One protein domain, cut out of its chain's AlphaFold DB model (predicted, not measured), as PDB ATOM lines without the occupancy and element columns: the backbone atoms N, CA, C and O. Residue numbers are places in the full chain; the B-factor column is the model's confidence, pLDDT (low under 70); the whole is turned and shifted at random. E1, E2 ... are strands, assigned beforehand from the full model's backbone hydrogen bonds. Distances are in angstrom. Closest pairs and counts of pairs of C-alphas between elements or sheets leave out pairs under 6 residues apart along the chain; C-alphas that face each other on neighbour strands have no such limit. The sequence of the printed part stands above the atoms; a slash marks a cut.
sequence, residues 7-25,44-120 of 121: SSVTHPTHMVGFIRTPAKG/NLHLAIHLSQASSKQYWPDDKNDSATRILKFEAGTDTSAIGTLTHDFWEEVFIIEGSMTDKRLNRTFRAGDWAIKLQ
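This is residues 7 to 25 and 44 to 120 of the 121 residues of an uncharacterized protein of Arthrobacter sp. Hiyo6 (UniProt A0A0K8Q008). Picture one twisted sheet of six strands, bent into an open trough, with E1 and E4 side by side in its middle, E3 and then E2 beyond E1, and E5 and E6 one after the other along the far side of E4. The sheet does not close into a barrel, its edge strands E2 and E6 being apart, and the long link of residues 75 to 90 crosses the open side from the end of E3 to the start of E4. The printed part has 96 residues, with no named helix and six named strands, E1 to E6 in chain order; the sheet is branched and antiparallel. The class is all strand, though under half of the residues, 46 of 96, are in named elements. The whole is compact, with a radius of gyration of the C-alphas of 13.1 A and spans of 37 by 28 by 26 A.

Find C-alpha 7 at (-35.739, 11.679, 46.317); from there E1 runs over residues 7 to 18, 19.2 A from first to last C-alpha, and bends by 118 degrees at residue 10. After the cut, E2 is residues 54 to 58, 13.6 A, and E3 is residues 68 to 74, 18.7 A. Look next at C-alpha 91, at (-54.077, 21.694, 42.322), where E4 begins; it runs to residue 103, 17.2 A, and bends by 137 degrees at residue 99. E5 is residues 108 to 111, 9.9 A, and E6 is residues 115 to 119, 14.0 A, ending at (-53.496, 21.845, 46.794).

Start at E1, which has antiparallel E3 on one side and antiparallel E4 on the other. N 15 and O 72 are 2.8 A apart across E1 and E3; N 97 and O 14 are 2.8 A apart across E1 and E4. Beyond E3, E2 is an edge strand and forms a hairpin with it, N 57 and O 71 being 2.8 A apart. Residues 44 to 45 pair with residues 55 to 56 of E2, antiparallel. On the side of E4 away from E1, the pairing is staggered: E6 is beside residues 91 to 95, with N 94 and O 116 at 2.8 A, and E5 is beside residues 100 to 103, with N 101 and O 110 at 2.9 A. E4 and E5 form a hairpin, while E5 and E6 meet only through their link.

The C-alphas of Gly 25 and Gly 77, the two farthest apart, are 37.0 A apart. Residues 26 to 43 are not printed, and C-alphas 25 and 44 are 32.1 A apart across this cut. The link from E3 to E4 is long, with 16 residues. The mean pLDDT of the printed part is 71.0; 45 residues are under 70, among them residues 16 to 25 and 44 to 54.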
ATOM      1  N   SER A   7     -37.178  11.939  46.176       55.47
ATOM      2  CA  SER A   7     -35.739  11.679  46.317       55.47
ATOM      3  C   SER A   7     -35.223  10.335  45.909       55.47
ATOM      4  O   SER A   7     -34.024  10.182  45.732       55.47
ATOM      5  N   SER A   8     -36.082   9.331  45.879       60.91
ATOM      6  CA  SER A   8     -35.647   8.009  45.478       60.91
ATOM      7  C   SER A   8     -36.645   7.458  44.493       60.91
ATOM      8  O   SER A   8     -37.769   7.080  44.833       60.91
ATOM      9  N   VAL A   9     -36.205   7.472  43.243       65.69
ATOM     10  CA  VAL A   9     -36.782   6.721  42.142       65.69
ATOM     11  C   VAL A   9     -35.984   5.424  42.059       65.69
ATOM     12  O   VAL A   9     -34.789   5.461  41.808       65.69
ATOM     13  N   THR A  10     -36.584   4.272  42.346       61.59
ATOM     14  CA  THR A  10     -35.837   2.992  42.397       61.59
ATOM     15  C   THR A  10     -35.878   2.218  41.080       61.59
ATOM     16  O   THR A  10     -34.994   1.418  40.808       61.59
ATOM     17  N   HIS A  11     -36.887   2.482  40.252       69.94
ATOM     18  CA  HIS A  11     -37.054   1.979  38.886       69.94
ATOM     19  C   HIS A  11     -37.442   3.164  38.001       69.94
ATOM     20  O   HIS A  11     -37.922   4.147  38.564       69.94
ATOM     21  N   PRO A  12     -37.285   3.103  36.665       74.38
ATOM     22  CA  PRO A  12     -37.806   4.151  35.798       74.38
ATOM     23  C   PRO A  12     -39.270   4.427  36.147       74.38
ATOM     24  O   PRO A  12     -40.104   3.522  36.106       74.38
ATOM     25  N   THR A  13     -39.555   5.656  36.567       76.44
ATOM     26  CA  THR A  13     -40.880   6.015  37.072       76.44
ATOM     27  C   THR A  13     -41.579   6.886  36.052       76.44
ATOM     28  O   THR A  13     -41.097   7.971  35.719       76.44
ATOM     29  N   HIS A  14     -42.732   6.414  35.587       79.12
ATOM     30  CA  HIS A  14     -43.633   7.165  34.724       79.12
ATOM     31  C   HIS A  14     -44.775   7.721  35.572       79.12
ATOM     32  O   HIS A  14     -45.555   6.972  36.158       79.12
ATOM     33  N   MET A  15     -44.876   9.042  35.639       74.50
ATOM     34  CA  MET A  15     -45.909   9.751  36.389       74.50
ATOM     35  C   MET A  15     -46.847  10.459  35.428       74.50
ATOM     36  O   MET A  15     -46.378  11.041  34.457       74.50
ATOM     37  N   VAL A  16     -48.143  10.489  35.721       67.81
ATOM     38  CA  VAL A  16     -49.108  11.362  35.038       67.81
ATOM     39  C   VAL A  16     -49.527  12.475  35.977       67.81
ATOM     40  O   VAL A  16     -49.937  12.190  37.099       67.81
ATOM     41  N   GLY A  17     -49.539  13.706  35.469       62.88
ATOM     42  CA  GLY A  17     -50.464  14.734  35.940       62.88
ATOM     43  C   GLY A  17     -49.846  16.106  36.150       62.88
ATOM     44  O   GLY A  17     -48.777  16.196  36.725       62.88
ATOM     45  N   PHE A  18     -50.539  17.148  35.659       55.47
ATOM     46  CA  PHE A  18     -50.312  18.581  35.931       55.47
ATOM     47  C   PHE A  18     -51.600  19.399  35.694       55.47
ATOM     48  O   PHE A  18     -51.620  20.302  34.865       55.47
ATOM     49  N   ILE A  19     -52.702  19.094  36.383       55.03
ATOM     50  CA  ILE A  19     -53.985  19.785  36.144       55.03
ATOM     51  C   ILE A  19     -54.000  21.176  36.801       55.03
ATOM     52  O   ILE A  19     -54.576  21.367  37.870       55.03
ATOM     53  N   ARG A  20     -53.432  22.196  36.153       53.19
ATOM     54  CA  ARG A  20     -53.621  23.593  36.579       53.19
ATOM     55  C   ARG A  20     -55.072  24.027  36.317       53.19
ATOM     56  O   ARG A  20     -55.446  24.371  35.220       53.19
ATOM     57  N   THR A  21     -55.945  23.956  37.315       52.00
ATOM     58  CA  THR A  21     -57.336  24.436  37.167       52.00
ATOM     59  C   THR A  21     -57.376  25.937  37.482       52.00
ATOM     60  O   THR A  21     -56.780  26.323  38.493       52.00
ATOM     61  N   PRO A  22     -58.076  26.808  36.728       45.28
ATOM     62  CA  PRO A  22     -58.259  28.179  37.152       45.28
ATOM     63  C   PRO A  22     -59.354  28.229  38.212       45.28
ATOM     64  O   PRO A  22     -60.279  27.418  38.243       45.28
ATOM     65  N   ALA A  23     -59.265  29.267  39.035       44.69
ATOM     66  CA  ALA A  23     -60.212  29.648  40.074       44.69
ATOM     67  C   ALA A  23     -60.157  28.800  41.355       44.69
ATOM     68  O   ALA A  23     -60.930  27.865  41.539       44.69
ATOM     69  N   LYS A  24     -59.260  29.210  42.266       48.25
ATOM     70  CA  LYS A  24     -59.436  29.498  43.714       48.25
ATOM     71  C   LYS A  24     -60.436  28.708  44.595       48.25
ATOM     72  O   LYS A  24     -60.594  29.090  45.749       48.25
ATOM     73  N   GLY A  25     -61.111  27.645  44.161       50.81
ATOM     74  CA  GLY A  25     -62.285  27.180  44.908       50.81
ATOM     75  C   GLY A  25     -62.743  25.738  44.761       50.81
ATOM     76  O   GLY A  25     -63.487  25.300  45.636       50.81
ATOM     77  N   ASN A  44     -39.417  15.728  25.764       65.25
ATOM     78  CA  ASN A  44     -38.581  16.913  25.903       65.25
ATOM     79  C   ASN A  44     -37.893  16.896  27.271       65.25
ATOM     80  O   ASN A  44     -38.501  16.472  28.264       65.25
ATOM     81  N   LEU A  45     -36.649  17.385  27.337       56.62
ATOM     82  CA  LEU A  45     -35.966  17.615  28.611       56.62
ATOM     83  C   LEU A  45     -36.827  18.552  29.462       56.62
ATOM     84  O   LEU A  45     -37.238  19.621  29.004       56.62
ATOM     85  N   HIS A  46     -37.148  18.138  30.686       53.66
ATOM     86  CA  HIS A  46     -38.068  18.913  31.503       53.66
ATOM     87  C   HIS A  46     -37.342  20.087  32.178       53.66
ATOM     88  O   HIS A  46     -36.716  19.936  33.226       53.66
ATOM     89  N   LEU A  47     -37.459  21.275  31.575       46.34
ATOM     90  CA  LEU A  47     -36.846  22.531  32.036       46.34
ATOM     91  C   LEU A  47     -37.179  22.890  33.495       46.34
ATOM     92  O   LEU A  47     -36.340  23.462  34.186       46.34
ATOM     93  N   ALA A  48     -38.361  22.515  33.999       46.50
ATOM     94  CA  ALA A  48     -38.763  22.849  35.368       46.50
ATOM     95  C   ALA A  48     -38.063  22.004  36.448       46.50
ATOM     96  O   ALA A  48     -38.174  22.324  37.625       46.50
ATOM     97  N   ILE A  49     -37.339  20.945  36.065       50.16
ATOM     98  CA  ILE A  49     -36.647  20.071  37.016       50.16
ATOM     99  C   ILE A  49     -35.119  20.258  36.974       50.16
ATOM    100  O   ILE A  49     -34.467  19.881  37.929       50.16
ATOM    101  N   HIS A  50     -34.505  20.892  35.963       48.62
ATOM    102  CA  HIS A  50     -33.028  21.045  35.896       48.62
ATOM    103  C   HIS A  50     -32.241  19.727  36.136       48.62
ATOM    104  O   HIS A  50     -31.056  19.751  36.459       48.62
ATOM    105  N   LEU A  51     -32.872  18.559  35.958       54.56
ATOM    106  CA  LEU A  51     -32.209  17.258  36.013       54.56
ATOM    107  C   LEU A  51     -32.114  16.735  34.593       54.56
ATOM    108  O   LEU A  51     -33.130  16.527  33.932       54.56
ATOM    109  N   SER A  52     -30.896  16.423  34.161       58.81
ATOM    110  CA  SER A  52     -30.653  15.624  32.956       58.81
ATOM    111  C   SER A  52     -31.308  14.233  33.011       58.81
ATOM    112  O   SER A  52     -31.390  13.556  31.993       58.81
ATOM    113  N   GLN A  53     -31.793  13.819  34.187       63.84
ATOM    114  CA  GLN A  53     -32.381  12.511  34.485       63.84
ATOM    115  C   GLN A  53     -33.924  12.500  34.422       63.84
ATOM    116  O   GLN A  53     -34.550  11.512  34.807       63.84
ATOM    117  N   ALA A  54     -34.556  13.590  33.963       67.06
ATOM    118  CA  ALA A  54     -36.009  13.684  33.836       67.06
ATOM    119  C   ALA A  54     -36.438  14.181  32.448       67.06
ATOM    120  O   ALA A  54     -35.925  15.169  31.920       67.06
ATOM    121  N   SER A  55     -37.449  13.530  31.875       70.62
ATOM    122  CA  SER A  55     -38.081  13.948  30.621       70.62
ATOM    123  C   SER A  55     -39.590  14.084  30.788       70.62
ATOM    124  O   SER A  55     -40.192  13.533  31.710       70.62
ATOM    125  N   SER A  56     -40.218  14.868  29.917       67.31
ATOM    126  CA  SER A  56     -41.652  15.135  29.982       67.31
ATOM    127  C   SER A  56     -42.310  15.086  28.618       67.31
ATOM    128  O   SER A  56     -41.693  15.411  27.603       67.31
ATOM    129  N   LYS A  57     -43.588  14.728  28.618       69.25
ATOM    130  CA  LYS A  57     -44.443  14.726  27.441       69.25
ATOM    131  C   LYS A  57     -45.817  15.265  27.795       69.25
ATOM    132  O   LYS A  57     -46.500  14.701  28.644       69.25
ATOM    133  N   GLN A  58     -46.214  16.360  27.162       70.19
ATOM    134  CA  GLN A  58     -47.502  17.007  27.401       70.19
ATOM    135  C   GLN A  58     -48.562  16.480  26.432       70.19
ATOM    136  O   GLN A  58     -48.266  16.235  25.266       70.19
ATOM    137  N   TYR A  59     -49.779  16.299  26.935       62.78
ATOM    138  CA  TYR A  59     -50.902  15.730  26.190       62.78
ATOM    139  C   TYR A  59     -52.032  16.749  26.037       62.78
ATOM    140  O   TYR A  59     -52.509  16.983  24.936       62.78
ATOM    141  N   TRP A  60     -52.428  17.412  27.121       61.84
ATOM    142  CA  TRP A  60     -53.632  18.246  27.114       61.84
ATOM    143  C   TRP A  60     -53.339  19.658  27.602       61.84
ATOM    144  O   TRP A  60     -53.573  19.921  28.777       61.84
ATOM    145  N   PRO A  61     -52.789  20.556  26.766       61.44
ATOM    146  CA  PRO A  61     -52.918  21.982  27.033       61.44
ATOM    147  C   PRO A  61     -54.396  22.376  26.907       61.44
ATOM    148  O   PRO A  61     -54.988  22.240  25.838       61.44
ATOM    149  N   ASP A  62     -55.006  22.837  27.991       62.03
ATOM    150  CA  ASP A  62     -56.257  23.587  27.949       62.03
ATOM    151  C   ASP A  62     -55.942  25.042  28.280       62.03
ATOM    152  O   ASP A  62     -56.027  25.460  29.434       62.03
ATOM    153  N   ASP A  63     -55.578  25.811  27.256       58.41
ATOM    154  CA  ASP A  63     -55.192  27.220  27.389       58.41
ATOM    155  C   ASP A  63     -56.329  28.089  27.947       58.41
ATOM    156  O   ASP A  63     -56.079  29.137  28.541       58.41
ATOM    157  N   LYS A  64     -57.591  27.660  27.797       59.81
ATOM    158  CA  LYS A  64     -58.743  28.392  28.346       59.81
ATOM    159  C   LYS A  64     -58.811  28.271  29.858       59.81
ATOM    160  O   LYS A  64     -59.233  29.213  30.525       59.81
ATOM    161  N   ASN A  65     -58.419  27.108  30.372       58.59
ATOM    162  CA  ASN A  65     -58.413  26.820  31.795       58.59
ATOM    163  C   ASN A  65     -57.001  26.826  32.400       58.59
ATOM    164  O   ASN A  65     -56.820  26.476  33.560       58.59
ATOM    165  N   ASP A  66     -55.999  27.215  31.618       65.12
ATOM    166  CA  ASP A  66     -54.596  27.149  32.006       65.12
ATOM    167  C   ASP A  66     -54.182  25.750  32.500       65.12
ATOM    168  O   ASP A  66     -53.244  25.616  33.269       65.12
ATOM    169  N   SER A  67     -54.892  24.691  32.095       69.62
ATOM    170  CA  SER A  67     -54.700  23.343  32.634       69.62
ATOM    171  C   SER A  67     -53.817  22.509  31.735       69.62
ATOM    172  O   SER A  67     -53.819  22.672  30.519       69.62
ATOM    173  N   ALA A  68     -53.043  21.610  32.337       70.88
ATOM    174  CA  ALA A  68     -52.220  20.686  31.591       70.88
ATOM    175  C   ALA A  68     -52.481  19.243  32.025       70.88
ATOM    176  O   ALA A  68     -52.980  18.924  33.098       70.88
ATOM    177  N   THR A  69     -52.101  18.303  31.181       74.81
ATOM    178  CA  THR A  69     -51.791  16.951  31.638       74.81
ATOM    179  C   THR A  69     -50.540  16.530  30.911       74.81
ATOM    180  O   THR A  69     -50.448  16.657  29.687       74.81
ATOM    181  N   ARG A  70     -49.551  16.072  31.672       75.38
ATOM    182  CA  ARG A  70     -48.278  15.602  31.137       75.38
ATOM    183  C   ARG A  70     -47.866  14.313  31.817       75.38
ATOM    184  O   ARG A  70     -48.262  14.060  32.950       75.38
ATOM    185  N   ILE A  71     -47.071  13.531  31.103       81.44
ATOM    186  CA  ILE A  71     -46.348  12.400  31.654       81.44
ATOM    187  C   ILE A  71     -44.922  12.859  31.935       81.44
ATOM    188  O   ILE A  71     -44.277  13.437  31.058       81.44
ATOM    189  N   LEU A  72     -44.448  12.622  33.149       80.50
ATOM    190  CA  LEU A  72     -43.048  12.768  33.521       80.50
ATOM    191  C   LEU A  72     -42.409  11.387  33.585       80.50
ATOM    192  O   LEU A  72     -43.000  10.458  34.130       80.50
ATOM    193  N   LYS A  73     -41.201  11.262  33.052       83.56
ATOM    194  CA  LYS A  73     -40.367  10.078  33.205       83.56
ATOM    195  C   LYS A  73     -39.116  10.458  33.978       83.56
ATOM    196  O   LYS A  73     -38.406  11.379  33.575       83.56
ATOM    197  N   PHE A  74     -38.852   9.719  35.043       83.56
ATOM    198  CA  PHE A  74     -37.634   9.813  35.834       83.56
ATOM    199  C   PHE A  74     -36.801   8.558  35.628       83.56
ATOM    200  O   PHE A  74     -37.337   7.448  35.691       83.56
ATOM    201  N   GLU A  75     -35.502   8.723  35.402       83.06
ATOM    202  CA  GLU A  75     -34.580   7.591  35.358       83.06
ATOM    203  C   GLU A  75     -34.406   6.980  36.759       83.06
ATOM    204  O   GLU A  75     -34.570   7.652  37.785       83.06
ATOM    205  N   ALA A  76     -34.079   5.688  36.817       82.94
ATOM    206  CA  ALA A  76     -33.781   5.028  38.085       82.94
ATOM    207  C   ALA A  76     -32.602   5.723  38.789       82.94
ATOM    208  O   ALA A  76     -31.609   6.075  38.163       82.94
ATOM    209  N   GLY A  77     -32.721   5.922  40.097       82.94
ATOM    210  CA  GLY A  77     -31.761   6.652  40.921       82.94
ATOM    211  C   GLY A  77     -31.962   8.167  40.956       82.94
ATOM    212  O   GLY A  77     -31.249   8.830  41.705       82.94
ATOM    213  N   THR A  78     -32.929   8.728  40.214       82.75
ATOM    214  CA  THR A  78     -33.157  10.180  40.225       82.75
ATOM    215  C   THR A  78     -33.518  10.672  41.632       82.75
ATOM    216  O   THR A  78     -34.522  10.245  42.212       82.75
ATOM    217  N   ASP A  79     -32.721  11.611  42.151       80.81
ATOM    218  CA  ASP A  79     -32.971  12.342  43.395       80.81
ATOM    219  C   ASP A  79     -33.261  13.810  43.065       80.81
ATOM    220  O   ASP A  79     -32.412  14.518  42.520       80.81
ATOM    221  N   THR A  80     -34.469  14.282  43.386       75.81
ATOM    222  CA  THR A  80     -34.878  15.671  43.141       75.81
ATOM    223  C   THR A  80     -34.665  16.558  44.368       75.81
ATOM    224  O   THR A  80     -35.080  17.715  44.366       75.81
ATOM    225  N   SER A  81     -34.013  16.063  45.425       75.25
ATOM    226  CA  SER A  81     -33.888  16.797  46.688       75.25
ATOM    227  C   SER A  81     -33.025  18.048  46.617       75.25
ATOM    228  O   SER A  81     -33.276  18.980  47.379       75.25
ATOM    229  N   ALA A  82     -32.094  18.122  45.662       72.94
ATOM    230  CA  ALA A  82     -31.302  19.324  45.400       72.94
ATOM    231  C   ALA A  82     -32.149  20.500  44.869       72.94
ATOM    232  O   ALA A  82     -31.820  21.655  45.115       72.94
ATOM    233  N   ILE A  83     -33.259  20.211  44.181       68.88
ATOM    234  CA  ILE A  83     -34.228  21.222  43.706       68.88
ATOM    235  C   ILE A  83     -35.123  21.681  44.859       68.88
ATOM    236  O   ILE A  83     -35.778  22.720  44.804       68.88
ATOM    237  N   GLY A  84     -35.141  20.895  45.931       67.56
ATOM    238  CA  GLY A  84     -36.011  21.107  47.053       67.56
ATOM    239  C   GLY A  84     -37.455  20.778  46.704       67.56
ATOM    240  O   GLY A  84     -37.788  19.865  45.954       67.56
ATOM    241  N   THR A  85     -38.329  21.512  47.359       70.56
ATOM    242  CA  THR A  85     -39.734  21.190  47.489       70.56
ATOM    243  C   THR A  85     -40.530  21.997  46.452       70.56
ATOM    244  O   THR A  85     -40.657  23.208  46.607       70.56
ATOM    245  N   LEU A  86     -41.080  21.357  45.411       69.38
ATOM    246  CA  LEU A  86     -41.776  22.029  44.296       69.38
ATOM    247  C   LEU A  86     -43.126  22.616  44.716       69.38
ATOM    248  O   LEU A  86     -44.090  21.880  44.947       69.38
ATOM    249  N   THR A  87     -43.195  23.942  44.841       68.25
ATOM    250  CA  THR A  87     -44.394  24.661  45.282       68.25
ATOM    251  C   THR A  87     -45.179  25.262  44.123       68.25
ATOM    252  O   THR A  87     -44.615  26.006  43.324       68.25
ATOM    253  N   HIS A  88     -46.488  25.015  44.094       69.25
ATOM    254  CA  HIS A  88     -47.406  25.518  43.069       69.25
ATOM    255  C   HIS A  88     -48.677  26.080  43.714       69.25
ATOM    256  O   HIS A  88     -49.125  25.533  44.716       69.25
ATOM    257  N   ASP A  89     -49.264  27.135  43.149       68.94
ATOM    258  CA  ASP A  89     -50.522  27.764  43.597       68.94
ATOM    259  C   ASP A  89     -51.779  27.122  42.971       68.94
ATOM    260  O   ASP A  89     -52.890  27.648  43.070       68.94
ATOM    261  N   PHE A  90     -51.609  25.961  42.337       71.31
ATOM    262  CA  PHE A  90     -52.661  25.183  41.694       71.31
ATOM    263  C   PHE A  90     -52.778  23.774  42.290       71.31
ATOM    264  O   PHE A  90     -51.892  23.292  43.000       71.31
ATOM    265  N   TRP A  91     -53.902  23.109  42.002       74.75
ATOM    266  CA  TRP A  91     -54.077  21.694  42.322       74.75
ATOM    267  C   TRP A  91     -53.151  20.840  41.458       74.75
ATOM    268  O   TRP A  91     -53.102  20.991  40.244       74.75
ATOM    269  N   GLU A  92     -52.453  19.908  42.083       76.75
ATOM    270  CA  GLU A  92     -51.658  18.894  41.413       76.75
ATOM    271  C   GLU A  92     -52.209  17.523  41.795       76.75
ATOM    272  O   GLU A  92     -52.413  17.212  42.970       76.75
ATOM    273  N   GLU A  93     -52.476  16.711  40.784       78.88
ATOM    274  CA  GLU A  93     -52.829  15.309  40.936       78.88
ATOM    275  C   GLU A  93     -51.745  14.501  40.239       78.88
ATOM    276  O   GLU A  93     -51.378  14.819  39.107       78.88
ATOM    277  N   VAL A  94     -51.220  13.494  40.931       81.06
ATOM    278  CA  VAL A  94     -50.128  12.649  40.458       81.06
ATOM    279  C   VAL A  94     -50.568  11.198  40.542       81.06
ATOM    280  O   VAL A  94     -50.963  10.727  41.608       81.06
ATOM    281  N   PHE A  95     -50.465  10.484  39.427       83.69
ATOM    282  CA  PHE A  95     -50.686   9.043  39.338       83.69
ATOM    283  C   PHE A  95     -49.396   8.344  38.904       83.69
ATOM    284  O   PHE A  95     -48.745   8.788  37.952       83.69
ATOM    285  N   ILE A  96     -49.027   7.250  39.572       84.88
ATOM    286  CA  ILE A  96     -47.850   6.455  39.207       84.88
ATOM    287  C   ILE A  96     -48.276   5.361  38.225       84.88
ATOM    288  O   ILE A  96     -48.992   4.433  38.597       84.88
ATOM    289  N   ILE A  97     -47.816   5.446  36.975       86.56
ATOM    290  CA  ILE A  97     -48.060   4.401  35.967       86.56
ATOM    291  C   ILE A  97     -47.135   3.213  36.209       86.56
ATOM    292  O   ILE A  97     -47.567   2.066  36.205       86.56
ATOM    293  N   GLU A  98     -45.851   3.498  36.398       87.19
ATOM    294  CA  GLU A  98     -44.790   2.501  36.473       87.19
ATOM    295  C   GLU A  98     -43.731   2.962  37.469       87.19
ATOM    296  O   GLU A  98     -43.540   4.164  37.665       87.19
ATOM    297  N   GLY A  99     -43.041   2.001  38.080       88.31
ATOM    298  CA  GLY A  99     -41.960   2.254  39.017       88.31
ATOM    299  C   GLY A  99     -42.458   2.637  40.406       88.31
ATOM    300  O   GLY A  99     -43.539   2.240  40.855       88.31
ATOM    301  N   SER A 100     -41.615   3.369  41.123       87.94
ATOM    302  CA  SER A 100     -41.928   3.876  42.453       87.94
ATOM    303  C   SER A 100     -41.130   5.127  42.772       87.94
ATOM    304  O   SER A 100     -40.014   5.319  42.280       87.94
ATOM    305  N   MET A 101     -41.704   5.969  43.623       86.31
ATOM    306  CA  MET A 101     -41.120   7.233  44.042       86.31
ATOM    307  C   MET A 101     -41.380   7.479  45.524       86.31
ATOM    308  O   MET A 101     -42.502   7.307  46.002       86.31
ATOM    309  N   THR A 102     -40.355   7.917  46.248       87.44
ATOM    310  CA  THR A 102     -40.488   8.311  47.656       87.44
ATOM    311  C   THR A 102     -40.583   9.823  47.796       87.44
ATOM    312  O   THR A 102     -39.675  10.545  47.378       87.44
ATOM    313  N   ASP A 103     -41.664  10.292  48.421       84.44
ATOM    314  CA  ASP A 103     -41.807  11.665  48.908       84.44
ATOM    315  C   ASP A 103     -41.128  11.762  50.288       84.44
ATOM    316  O   ASP A 103     -41.575  11.130  51.253       84.44
ATOM    317  N   LYS A 104     -40.039  12.540  50.384       81.38
ATOM    318  CA  LYS A 104     -39.260  12.707  51.629       81.38
ATOM    319  C   LYS A 104     -40.061  13.398  52.727       81.38
ATOM    320  O   LYS A 104     -39.877  13.090  53.899       81.38
ATOM    321  N   ARG A 105     -40.944  14.333  52.371       78.56
ATOM    322  CA  ARG A 105     -41.737  15.105  53.338       78.56
ATOM    323  C   ARG A 105     -42.790  14.223  54.002       78.56
ATOM    324  O   ARG A 105     -43.042  14.366  55.194       78.56
ATOM    325  N   LEU A 106     -43.415  13.337  53.233       83.25
ATOM    326  CA  LEU A 106     -44.383  12.361  53.738       83.25
ATOM    327  C   LEU A 106     -43.721  11.108  54.317       83.25
ATOM    328  O   LEU A 106     -44.414  10.314  54.947       83.25
ATOM    329  N   ASN A 107     -42.421  10.918  54.069       87.38
ATOM    330  CA  ASN A 107     -41.698   9.674  54.320       87.38
ATOM    331  C   ASN A 107     -42.475   8.453  53.792       87.38
ATOM    332  O   ASN A 107     -42.682   7.461  54.494       87.38
ATOM    333  N   ARG A 108     -42.983   8.569  52.559       88.06
ATOM    334  CA  ARG A 108     -43.865   7.575  51.936       88.06
ATOM    335  C   ARG A 108     -43.412   7.264  50.520       88.06
ATOM    336  O   ARG A 108     -43.185   8.169  49.720       88.06
ATOM    337  N   THR A 109     -43.365   5.976  50.202       90.06
ATOM    338  CA  THR A 109     -43.155   5.479  48.840       90.06
ATOM    339  C   THR A 109     -44.495   5.226  48.160       90.06
ATOM    340  O   THR A 109     -45.323   4.479  48.677       90.06
ATOM    341  N   PHE A 110     -44.680   5.840  46.997       88.06
ATOM    342  CA  PHE A 110     -45.759   5.571  46.054       88.06
ATOM    343  C   PHE A 110     -45.256   4.592  44.987       88.06
ATOM    344  O   PHE A 110     -44.106   4.681  44.551       88.06
ATOM    345  N   ARG A 111     -46.096   3.646  44.582       91.00
ATOM    346  CA  ARG A 111     -45.822   2.588  43.599       91.00
ATOM    347  C   ARG A 111     -46.829   2.667  42.455       91.00
ATOM    348  O   ARG A 111     -47.819   3.380  42.561       91.00
ATOM    349  N   ALA A 112     -46.590   1.928  41.376       88.38
ATOM    350  CA  ALA A 112     -47.548   1.794  40.278       88.38
ATOM    351  C   ALA A 112     -48.982   1.526  40.783       88.38
ATOM    352  O   ALA A 112     -49.199   0.628  41.599       88.38
ATOM    353  N   GLY A 113     -49.944   2.318  40.307       85.31
ATOM    354  CA  GLY A 113     -51.343   2.290  40.748       85.31
ATOM    355  C   GLY A 113     -51.673   3.227  41.915       85.31
ATOM    356  O   GLY A 113     -52.846   3.546  42.115       85.31
ATOM    357  N   ASP A 114     -50.673   3.711  42.657       87.94
ATOM    358  CA  ASP A 114     -50.890   4.731  43.678       87.94
ATOM    359  C   ASP A 114     -51.126   6.111  43.051       87.94
ATOM    360  O   ASP A 114     -50.643   6.443  41.962       87.94
ATOM    361  N   TRP A 115     -51.828   6.956  43.804       85.69
ATOM    362  CA  TRP A 115     -52.102   8.337  43.439       85.69
ATOM    363  C   TRP A 115     -51.995   9.268  44.646       85.69
ATOM    364  O   TRP A 115     -52.127   8.854  45.804       85.69
ATOM    365  N   ALA A 116     -51.766  10.545  44.365       80.06
ATOM    366  CA  ALA A 116     -51.775  11.616  45.345       80.06
ATOM    367  C   ALA A 116     -52.424  12.865  44.748       80.06
ATOM    368  O   ALA A 116     -52.219  13.188  43.580       80.06
ATOM    369  N   ILE A 117     -53.178  13.594  45.569       78.62
ATOM    370  CA  ILE A 117     -53.728  14.904  45.224       78.62
ATOM    371  C   ILE A 117     -53.233  15.946  46.216       78.62
ATOM    372  O   ILE A 117     -53.135  15.689  47.421       78.62
ATOM    373  N   LYS A 118     -52.945  17.140  45.715       73.00
ATOM    374  CA  LYS A 118     -52.405  18.240  46.499       73.00
ATOM    375  C   LYS A 118     -52.961  19.572  46.022       73.00
ATOM    376  O   LYS A 118     -52.926  19.873  44.839       73.00
ATOM    377  N   LEU A 119     -53.398  20.397  46.966       63.91
ATOM    378  CA  LEU A 119     -53.496  21.845  46.794       63.91
ATOM    379  C   LEU A 119     -52.466  22.480  47.689       63.91
ATOM    380  O   LEU A 119     -52.346  22.096  48.855       63.91
ATOM    381  N   GLN A 120     -51.772  23.478  47.170       56.91
ATOM    382  CA  GLN A 120     -51.091  24.417  48.032       56.91
ATOM    383  C   GLN A 120     -51.954  25.668  48.174       56.91
ATOM    384  O   GLN A 120     -52.183  26.378  47.201       56.91
TER     385      GLN A 120